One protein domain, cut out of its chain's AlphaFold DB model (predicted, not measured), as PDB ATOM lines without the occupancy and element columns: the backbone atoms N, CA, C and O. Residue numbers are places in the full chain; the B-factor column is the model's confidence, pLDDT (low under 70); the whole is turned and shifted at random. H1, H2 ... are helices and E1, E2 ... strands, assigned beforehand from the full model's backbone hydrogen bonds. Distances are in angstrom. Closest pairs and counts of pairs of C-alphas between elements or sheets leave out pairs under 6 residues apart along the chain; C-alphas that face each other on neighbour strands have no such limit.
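What this domain is: This is residues 3 to 70 of the 100 residues of the protein "Flavin mononucleotide kinase 1" of Coprinellus micaceus (UniProt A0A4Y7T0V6). The model has little regular structure: a small two-stranded hairpin, E1 and E2, and one long helix, H1, are joined by a long looping stretch, residues 18 to 49, of which residues 22 to 32 stick out free. The printed part has 68 residues, in the order E1, E2, H1, of which 26 are in named elements of mixed class. It is loose, with a radius of gyration of the C-alphas of 14.4 A and spans of 37 by 31 by 25 A.

How they stand to each other: Look first at E1, residues 3 to 5, and E2, residues 14 to 17, an antiparallel hairpin at 137 degrees. You will find N 15 and O 4 at 2.8 A, within hydrogen-bond range. H1, residues 50 to 68, is apart from E1. In H1 every O i to N i+4 pair is within hydrogen-bond range.

Where its parts are: Find C-alpha 3 at (25.651, -10.794, -92.883), where E1 begins. H1 runs 27.2 A from C-alpha 50 at (33.154, -28.386, -91.212) to C-alpha 68 at (19.906, -14.741, -110.610).

The domain as a whole: The C-alphas farthest apart, of Lys 10 and Arg 70, are 40.0 A apart. The printed part has no cut. The link from E2 to H1 is long. Look for pLDDT under 70 at residues 6 to 12.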
ATOM      1  N   ILE A   3      25.772 -11.958 -93.768       91.94
ATOM      2  CA  ILE A   3      25.651 -10.794 -92.883       91.94
ATOM      3  C   ILE A   3      25.412 -11.319 -91.477       91.94
ATOM      4  O   ILE A   3      24.346 -11.867 -91.209       91.94
ATOM      5  N   GLY A   4      26.380 -11.099 -90.591       86.44
ATOM      6  CA  GLY A   4      26.387 -11.703 -89.264       86.44
ATOM      7  C   GLY A   4      26.864 -10.767 -88.169       86.44
ATOM      8  O   GLY A   4      27.092  -9.575 -88.388       86.44
ATOM      9  N   TYR A   5      27.006 -11.299 -86.958       77.88
ATOM     10  CA  TYR A   5      27.596 -10.576 -85.831       77.88
ATOM     11  C   TYR A   5      29.002 -11.084 -85.540       77.88
ATOM     12  O   TYR A   5      29.241 -12.286 -85.425       77.88
ATOM     13  N   ASN A   6      29.934 -10.159 -85.319       66.94
ATOM     14  CA  ASN A   6      31.276 -10.525 -84.895       66.94
ATOM     15  C   ASN A   6      31.275 -10.943 -83.412       66.94
ATOM     16  O   ASN A   6      31.282 -10.099 -82.513       66.94
ATOM     17  N   LYS A   7      31.296 -12.259 -83.160       62.25
ATOM     18  CA  LYS A   7      31.272 -12.843 -81.806       62.25
ATOM     19  C   LYS A   7      32.513 -12.490 -80.962       62.25
ATOM     20  O   LYS A   7      32.438 -12.545 -79.736       62.25
ATOM     21  N   PHE A   8      33.630 -12.089 -81.574       57.62
ATOM     22  CA  PHE A   8      34.914 -11.899 -80.883       57.62
ATOM     23  C   PHE A   8      35.105 -10.503 -80.282       57.62
ATOM     24  O   PHE A   8      35.759 -10.368 -79.250       57.62
ATOM     25  N   TYR A   9      34.515  -9.461 -80.873       57.97
ATOM     26  CA  TYR A   9      34.827  -8.076 -80.493       57.97
ATOM     27  C   TYR A   9      33.804  -7.391 -79.574       57.97
ATOM     28  O   TYR A   9      33.941  -6.199 -79.319       57.97
ATOM     29  N   LYS A  10      32.774  -8.090 -79.064       56.59
ATOM     30  CA  LYS A  10      31.647  -7.501 -78.285       56.59
ATOM     31  C   LYS A  10      30.992  -6.264 -78.938       56.59
ATOM     32  O   LYS A  10      30.207  -5.562 -78.296       56.59
ATOM     33  N   ASN A  11      31.297  -5.984 -80.202       53.34
ATOM     34  CA  ASN A  11      30.805  -4.822 -80.917       53.34
ATOM     35  C   ASN A  11      29.410  -5.118 -81.467       53.34
ATOM     36  O   ASN A  11      29.144  -6.194 -81.988       53.34
ATOM     37  N   LYS A  12      28.518  -4.126 -81.376       60.62
ATOM     38  CA  LYS A  12      27.127  -4.199 -81.862       60.62
ATOM     39  C   LYS A  12      27.004  -4.137 -83.394       60.62
ATOM     40  O   LYS A  12      25.890  -4.131 -83.910       60.62
ATOM     41  N   ALA A  13      28.121  -4.013 -84.110       76.12
ATOM     42  CA  ALA A  13      28.140  -3.835 -85.555       76.12
ATOM     43  C   ALA A  13      28.086  -5.191 -86.271       76.12
ATOM     44  O   ALA A  13      28.748  -6.147 -85.858       76.12
ATOM     45  N   ARG A  14      27.298  -5.258 -87.347       81.81
ATOM     46  CA  ARG A  14      27.227  -6.437 -88.214       81.81
ATOM     47  C   ARG A  14      28.467  -6.510 -89.106       81.81
ATOM     48  O   ARG A  14      28.930  -5.474 -89.579       81.81
ATOM     49  N   SER A  15      28.980  -7.715 -89.336       87.88
ATOM     50  CA  SER A  15      29.929  -7.997 -90.413       87.88
ATOM     51  C   SER A  15      29.171  -8.319 -91.698       87.88
ATOM     52  O   SER A  15      28.019  -8.755 -91.669       87.88
ATOM     53  N   ALA A  16      29.823  -8.073 -92.829       91.75
ATOM     54  CA  ALA A  16      29.321  -8.387 -94.153       91.75
ATOM     55  C   ALA A  16      30.461  -8.997 -94.968       91.75
ATOM     56  O   ALA A  16      31.529  -8.399 -95.078       91.75
ATOM     57  N   GLU A  17      30.228 -10.180 -95.526       93.94
ATOM     58  CA  GLU A  17      31.230 -10.951 -96.260       93.94
ATOM     59  C   GLU A  17      30.651 -11.408 -97.601       93.94
ATOM     60  O   GLU A  17      29.508 -11.875 -97.688       93.94
ATOM     61  N   VAL A  18      31.425 -11.258 -98.675       95.38
ATOM     62  CA  VAL A  18      30.996 -11.569-100.042       95.38
ATOM     63  C   VAL A  18      31.942 -12.596-100.646       95.38
ATOM     64  O   VAL A  18      33.137 -12.355-100.760       95.38
ATOM     65  N   HIS A  19      31.382 -13.728-101.071       96.69
ATOM     66  CA  HIS A  19      32.044 -14.656-101.978       96.69
ATOM     67  C   HIS A  19      31.553 -14.365-103.397       96.69
ATOM     68  O   HIS A  19      30.349 -14.432-103.661       96.69
ATOM     69  N   ILE A  20      32.472 -13.991-104.285       96.06
ATOM     70  CA  ILE A  20      32.169 -13.716-105.689       96.06
ATOM     71  C   ILE A  20      32.259 -15.037-106.452       96.06
ATOM     72  O   ILE A  20      33.265 -15.735-106.362       96.06
ATOM     73  N   LEU A  21      31.225 -15.370-107.229       96.19
ATOM     74  CA  LEU A  21      31.176 -16.590-108.046       96.19
ATOM     75  C   LEU A  21      31.976 -16.432-109.352       96.19
ATOM     76  O   LEU A  21      31.462 -16.666-110.443       96.19
ATOM     77  N   HIS A  22      33.226 -15.996-109.225       95.25
ATOM     78  CA  HIS A  22      34.188 -15.806-110.302       95.25
ATOM     79  C   HIS A  22      35.593 -16.094-109.768       95.25
ATOM     80  O   HIS A  22      35.946 -15.645-108.677       95.25
ATOM     81  N   GLU A  23      36.393 -16.834-110.532       95.69
ATOM     82  CA  GLU A  23      37.787 -17.097-110.183       95.69
ATOM     83  C   GLU A  23      38.659 -15.913-110.603       95.69
ATOM     84  O   GLU A  23      38.775 -15.600-111.786       95.69
ATOM     85  N   PHE A  24      39.291 -15.264-109.626       95.06
ATOM     86  CA  PHE A  24      40.257 -14.197-109.869       95.06
ATOM     87  C   PHE A  24      41.682 -14.755-109.899       95.06
ATOM     88  O   PHE A  24      42.023 -15.665-109.147       95.06
ATOM     89  N   GLY A  25      42.537 -14.172-110.742       97.31
ATOM     90  CA  GLY A  25      43.960 -14.527-110.808       97.31
ATOM     91  C   GLY A  25      44.834 -13.882-109.724       97.31
ATOM     92  O   GLY A  25      46.013 -14.215-109.631       97.31
ATOM     93  N   ALA A  26      44.287 -12.943-108.946       96.44
ATOM     94  CA  ALA A  26      44.971 -12.230-107.869       96.44
ATOM     95  C   ALA A  26      43.959 -11.630-106.879       96.44
ATOM     96  O   ALA A  26      42.783 -11.455-107.214       96.44
ATOM     97  N   ASP A  27      44.438 -11.272-105.688       97.00
ATOM     98  CA  ASP A  27      43.657 -10.542-104.690       97.00
ATOM     99  C   ASP A  27      43.389  -9.090-105.127       97.00
ATOM    100  O   ASP A  27      44.152  -8.497-105.891       97.00
ATOM    101  N   PHE A  28      42.316  -8.503-104.597       94.94
ATOM    102  CA  PHE A  28      41.848  -7.149-104.924       94.94
ATOM    103  C   PHE A  28      41.548  -6.324-103.660       94.94
ATOM    104  O   PHE A  28      40.544  -5.618-103.570       94.94
ATOM    105  N   TYR A  29      42.416  -6.425-102.650       95.31
ATOM    106  CA  TYR A  29      42.331  -5.572-101.461       95.31
ATOM    107  C   TYR A  29      42.338  -4.083-101.836       95.31
ATOM    108  O   TYR A  29      42.932  -3.688-102.836       95.31
ATOM    109  N   ASP A  30      41.645  -3.274-101.031       94.69
ATOM    110  CA  ASP A  30      41.486  -1.820-101.200       94.69
ATOM    111  C   ASP A  30      40.754  -1.367-102.482       94.69
ATOM    112  O   ASP A  30      40.601  -0.169-102.718       94.69
ATOM    113  N   VAL A  31      40.226  -2.300-103.282       92.50
ATOM    114  CA  VAL A  31      39.375  -1.990-104.438       92.50
ATOM    115  C   VAL A  31      37.932  -1.739-103.989       92.50
ATOM    116  O   VAL A  31      37.357  -2.517-103.224       92.50
ATOM    117  N   GLU A  32      37.315  -0.665-104.496       91.88
ATOM    118  CA  GLU A  32      35.892  -0.394-104.270       91.88
ATOM    119  C   GLU A  32      35.032  -1.515-104.872       91.88
ATOM    120  O   GLU A  32      35.087  -1.800-106.068       91.88
ATOM    121  N   MET A  33      34.180  -2.117-104.042       92.31
ATOM    122  CA  MET A  33      33.221  -3.129-104.465       92.31
ATOM    123  C   MET A  33      31.799  -2.583-104.373       92.31
ATOM    124  O   MET A  33      31.336  -2.186-103.302       92.31
ATOM    125  N   ARG A  34      31.071  -2.623-105.490       94.31
ATOM    126  CA  ARG A  34      29.633  -2.337-105.526       94.31
ATOM    127  C   ARG A  34      28.851  -3.642-105.445       94.31
ATOM    128  O   ARG A  34      29.146  -4.591-106.165       94.31
ATOM    129  N   VAL A  35      27.841  -3.684-104.579       94.31
ATOM    130  CA  VAL A  35      27.024  -4.882-104.332       94.31
ATOM    131  C   VAL A  35      25.541  -4.517-104.383       94.31
ATOM    132  O   VAL A  35      25.127  -3.532-103.774       94.31
ATOM    133  N   LEU A  36      24.737  -5.334-105.073       94.06
ATOM    134  CA  LEU A  36      23.272  -5.301-105.027       94.06
ATOM    135  C   LEU A  36      22.757  -6.566-104.345       94.06
ATOM    136  O   LEU A  36      22.984  -7.675-104.825       94.06
ATOM    137  N   ILE A  37      22.039  -6.400-103.237       94.88
ATOM    138  CA  ILE A  37      21.382  -7.511-102.545       94.88
ATOM    139  C   ILE A  37      19.984  -7.675-103.143       94.88
ATOM    140  O   ILE A  37      19.137  -6.799-102.986       94.88
ATOM    141  N   THR A  38      19.743  -8.790-103.830       94.00
ATOM    142  CA  THR A  38      18.495  -9.050-104.572       94.00
ATOM    143  C   THR A  38      17.555 -10.032-103.880       94.00
ATOM    144  O   THR A  38      16.373 -10.096-104.213       94.00
ATOM    145  N   GLY A  39      18.045 -10.798-102.909       94.62
ATOM    146  CA  GLY A  39      17.248 -11.824-102.252       94.62
ATOM    147  C   GLY A  39      17.886 -12.366-100.983       94.62
ATOM    148  O   GLY A  39      19.053 -12.114-100.685       94.62
ATOM    149  N   PHE A  40      17.082 -13.121-100.244       96.94
ATOM    150  CA  PHE A  40      17.467 -13.820 -99.026       96.94
ATOM    151  C   PHE A  40      17.418 -15.327 -99.282       96.94
ATOM    152  O   PHE A  40      16.431 -15.815 -99.832       96.94
ATOM    153  N   ILE A  41      18.475 -16.047 -98.898       97.56
ATOM    154  CA  ILE A  41      18.563 -17.504 -99.078       97.56
ATOM    155  C   ILE A  41      18.114 -18.220 -97.799       97.56
ATOM    156  O   ILE A  41      17.174 -19.010 -97.841       97.56
ATOM    157  N   ARG A  42      18.757 -17.934 -96.660       97.31
ATOM    158  CA  ARG A  42      18.478 -18.578 -95.366       97.31
ATOM    159  C   ARG A  42      19.076 -17.802 -94.191       97.31
ATOM    160  O   ARG A  42      19.929 -16.937 -94.381       97.31
ATOM    161  N   GLU A  43      18.643 -18.153 -92.983       95.44
ATOM    162  CA  GLU A  43      19.253 -17.699 -91.727       95.44
ATOM    163  C   GLU A  43      20.613 -18.382 -91.471       95.44
ATOM    164  O   GLU A  43      20.948 -19.403 -92.091       95.44
ATOM    165  N   GLU A  44      21.398 -17.815 -90.545       91.44
ATOM    166  CA  GLU A  44      22.616 -18.449 -90.027       91.44
ATOM    167  C   GLU A  44      22.282 -19.803 -89.385       91.44
ATOM    168  O   GLU A  44      21.231 -19.978 -88.768       91.44
ATOM    169  N   ARG A  45      23.190 -20.766 -89.536       91.19
ATOM    170  CA  ARG A  45      23.079 -22.099 -88.944       91.19
ATOM    171  C   ARG A  45      24.344 -22.399 -88.162       91.19
ATOM    172  O   ARG A  45      25.429 -21.972 -88.559       91.19
ATOM    173  N   ASP A  46      24.177 -23.135 -87.074       92.12
ATOM    174  CA  ASP A  46      25.286 -23.771 -86.379       92.12
ATOM    175  C   ASP A  46      25.560 -25.131 -87.042       92.12
ATOM    176  O   ASP A  46      24.633 -25.793 -87.512       92.12
ATOM    177  N   TYR A  47      26.834 -25.514 -87.101       92.94
ATOM    178  CA  TYR A  47      27.299 -26.745 -87.738       92.94
ATOM    179  C   TYR A  47      28.176 -27.508 -86.759       92.94
ATOM    180  O   TYR A  47      29.042 -26.904 -86.116       92.94
ATOM    181  N   ASP A  48      27.968 -28.819 -86.676       93.88
ATOM    182  CA  ASP A  48      28.789 -29.690 -85.837       93.88
ATOM    183  C   ASP A  48      30.081 -30.084 -86.572       93.88
ATOM    184  O   ASP A  48      31.139 -30.201 -85.954       93.88
ATOM    185  N   GLU A  49      30.020 -30.203 -87.905       96.56
ATOM    186  CA  GLU A  49      31.146 -30.591 -88.755       96.56
ATOM    187  C   GLU A  49      31.437 -29.557 -89.856       96.56
ATOM    188  O   GLU A  49      30.542 -29.004 -90.500       96.56
ATOM    189  N   VAL A  50      32.723 -29.334 -90.157       96.62
ATOM    190  CA  VAL A  50      33.154 -28.386 -91.212       96.62
ATOM    191  C   VAL A  50      32.623 -28.788 -92.591       96.62
ATOM    192  O   VAL A  50      32.348 -27.932 -93.431       96.62
ATOM    193  N   GLN A  51      32.469 -30.089 -92.834       97.31
ATOM    194  CA  GLN A  51      31.972 -30.600 -94.107       97.31
ATOM    195  C   GLN A  51      30.519 -30.175 -94.369       97.31
ATOM    196  O   GLN A  51      30.199 -29.798 -95.494       97.31
ATOM    197  N   GLU A  52      29.671 -30.148 -93.337       97.62
ATOM    198  CA  GLU A  52      28.275 -29.703 -93.445       97.62
ATOM    199  C   GLU A  52      28.196 -28.216 -93.810       97.62
ATOM    200  O   GLU A  52      27.425 -27.822 -94.686       97.62
ATOM    201  N   LEU A  53      29.063 -27.393 -93.209       96.62
ATOM    202  CA  LEU A  53      29.195 -25.978 -93.556       96.62
ATOM    203  C   LEU A  53      29.590 -25.796 -95.030       96.62
ATOM    204  O   LEU A  53      29.009 -24.968 -95.731       96.62
ATOM    205  N   ILE A  54      30.577 -26.562 -95.511       97.50
ATOM    206  CA  ILE A  54      31.025 -26.499 -96.911       97.50
ATOM    207  C   ILE A  54      29.888 -26.884 -97.863       97.50
ATOM    208  O   ILE A  54      29.718 -26.247 -98.905       97.50
ATOM    209  N   GLU A  55      29.134 -27.930 -97.536       98.06
ATOM    210  CA  GLU A  55      28.013 -28.400 -98.350       98.06
ATOM    211  C   GLU A  55      26.898 -27.360 -98.434       98.06
ATOM    212  O   GLU A  55      26.479 -27.017 -99.541       98.06
ATOM    213  N   ASP A  56      26.496 -26.775 -97.306       97.69
ATOM    214  CA  ASP A  56      25.489 -25.713 -97.290       97.69
ATOM    215  C   ASP A  56      25.959 -24.466 -98.061       97.69
ATOM    216  O   ASP A  56      25.183 -23.891 -98.820       97.69
ATOM    217  N   ILE A  57      27.238 -24.075 -97.957       98.06
ATOM    218  CA  ILE A  57      27.787 -22.957 -98.750       98.06
ATOM    219  C   ILE A  57      27.699 -23.249-100.254       98.06
ATOM    220  O   ILE A  57      27.374 -22.355-101.040       98.06
ATOM    221  N   LYS A  58      27.977 -24.486-100.686       98.19
ATOM    222  CA  LYS A  58      27.844 -24.873-102.102       98.19
ATOM    223  C   LYS A  58      26.391 -24.788-102.563       98.19
ATOM    224  O   LYS A  58      26.135 -24.223-103.625       98.19
ATOM    225  N   VAL A  59      25.455 -25.267-101.744       98.38
ATOM    226  CA  VAL A  59      24.017 -25.138-102.012       98.38
ATOM    227  C   VAL A  59      23.615 -23.666-102.120       98.38
ATOM    228  O   VAL A  59      22.931 -23.298-103.074       98.38
ATOM    229  N   ASP A  60      24.085 -22.801-101.218       98.31
ATOM    230  CA  ASP A  60      23.814 -21.361-101.269       98.31
ATOM    231  C   ASP A  60      24.329 -20.734-102.581       98.31
ATOM    232  O   ASP A  60      23.648 -19.902-103.188       98.31
ATOM    233  N   CYS A  61      25.503 -21.157-103.063       98.25
ATOM    234  CA  CYS A  61      26.049 -20.712-104.348       98.25
ATOM    235  C   CYS A  61      25.174 -21.156-105.529       98.25
ATOM    236  O   CYS A  61      24.907 -20.355-106.428       98.25
ATOM    237  N   ASP A  62      24.702 -22.402-105.530       98.44
ATOM    238  CA  ASP A  62      23.847 -22.928-106.597       98.44
ATOM    239  C   ASP A  62      22.460 -22.275-106.591       98.44
ATOM    240  O   ASP A  62      21.943 -21.898-107.645       98.44
ATOM    241  N   VAL A  63      21.878 -22.043-105.409       98.38
ATOM    242  CA  VAL A  63      20.637 -21.273-105.258       98.38
ATOM    243  C   VAL A  63      20.814 -19.853-105.789       98.38
ATOM    244  O   VAL A  63      19.937 -19.370-106.508       98.38
ATOM    245  N   ALA A  64      21.930 -19.187-105.475       97.88
ATOM    246  CA  ALA A  64      22.214 -17.843-105.969       97.88
ATOM    247  C   ALA A  64      22.308 -17.806-107.502       97.88
ATOM    248  O   ALA A  64      21.637 -16.974-108.112       97.88
ATOM    249  N   ARG A  65      23.058 -18.731-108.125       96.88
ATOM    250  CA  ARG A  65      23.167 -18.844-109.595       96.88
ATOM    251  C   ARG A  65      21.794 -19.011-110.238       96.88
ATOM    252  O   ARG A  65      21.350 -18.149-110.987       96.88
ATOM    253  N   ASN A  66      21.071 -20.056-109.837       97.38
ATOM    254  CA  ASN A  66      19.758 -20.376-110.399       97.38
ATOM    255  C   ASN A  66      18.736 -19.245-110.184       97.38
ATOM    256  O   ASN A  66      17.869 -19.000-111.021       97.38
ATOM    257  N   SER A  67      18.811 -18.546-109.047       96.81
ATOM    258  CA  SER A  67      17.908 -17.435-108.745       96.81
ATOM    259  C   SER A  67      18.204 -16.193-109.576       96.81
ATOM    260  O   SER A  67      17.259 -15.484-109.939       96.81
ATOM    261  N   LEU A  68      19.479 -15.906-109.840       95.38
ATOM    262  CA  LEU A  68      19.906 -14.741-110.610       95.38
ATOM    263  C   LEU A  68      19.748 -14.945-112.120       95.38
ATOM    264  O   LEU A  68      19.591 -13.953-112.818       95.38
ATOM    265  N   ASP A  69      19.673 -16.189-112.600       95.00
ATOM    266  CA  ASP A  69      19.462 -16.526-114.019       95.00
ATOM    267  C   ASP A  69      18.047 -16.224-114.548       95.00
ATOM    268  O   ASP A  69      17.797 -16.285-115.753       95.00
ATOM    269  N   ARG A  70      17.082 -15.897-113.680       95.56
ATOM    270  CA  ARG A  70      15.734 -15.534-114.149       95.56
ATOM    271  C   ARG A  70      15.767 -14.132-114.764       95.56
ATOM    272  O   ARG A  70      16.364 -13.218-114.203       95.56
TER     273      ARG A  70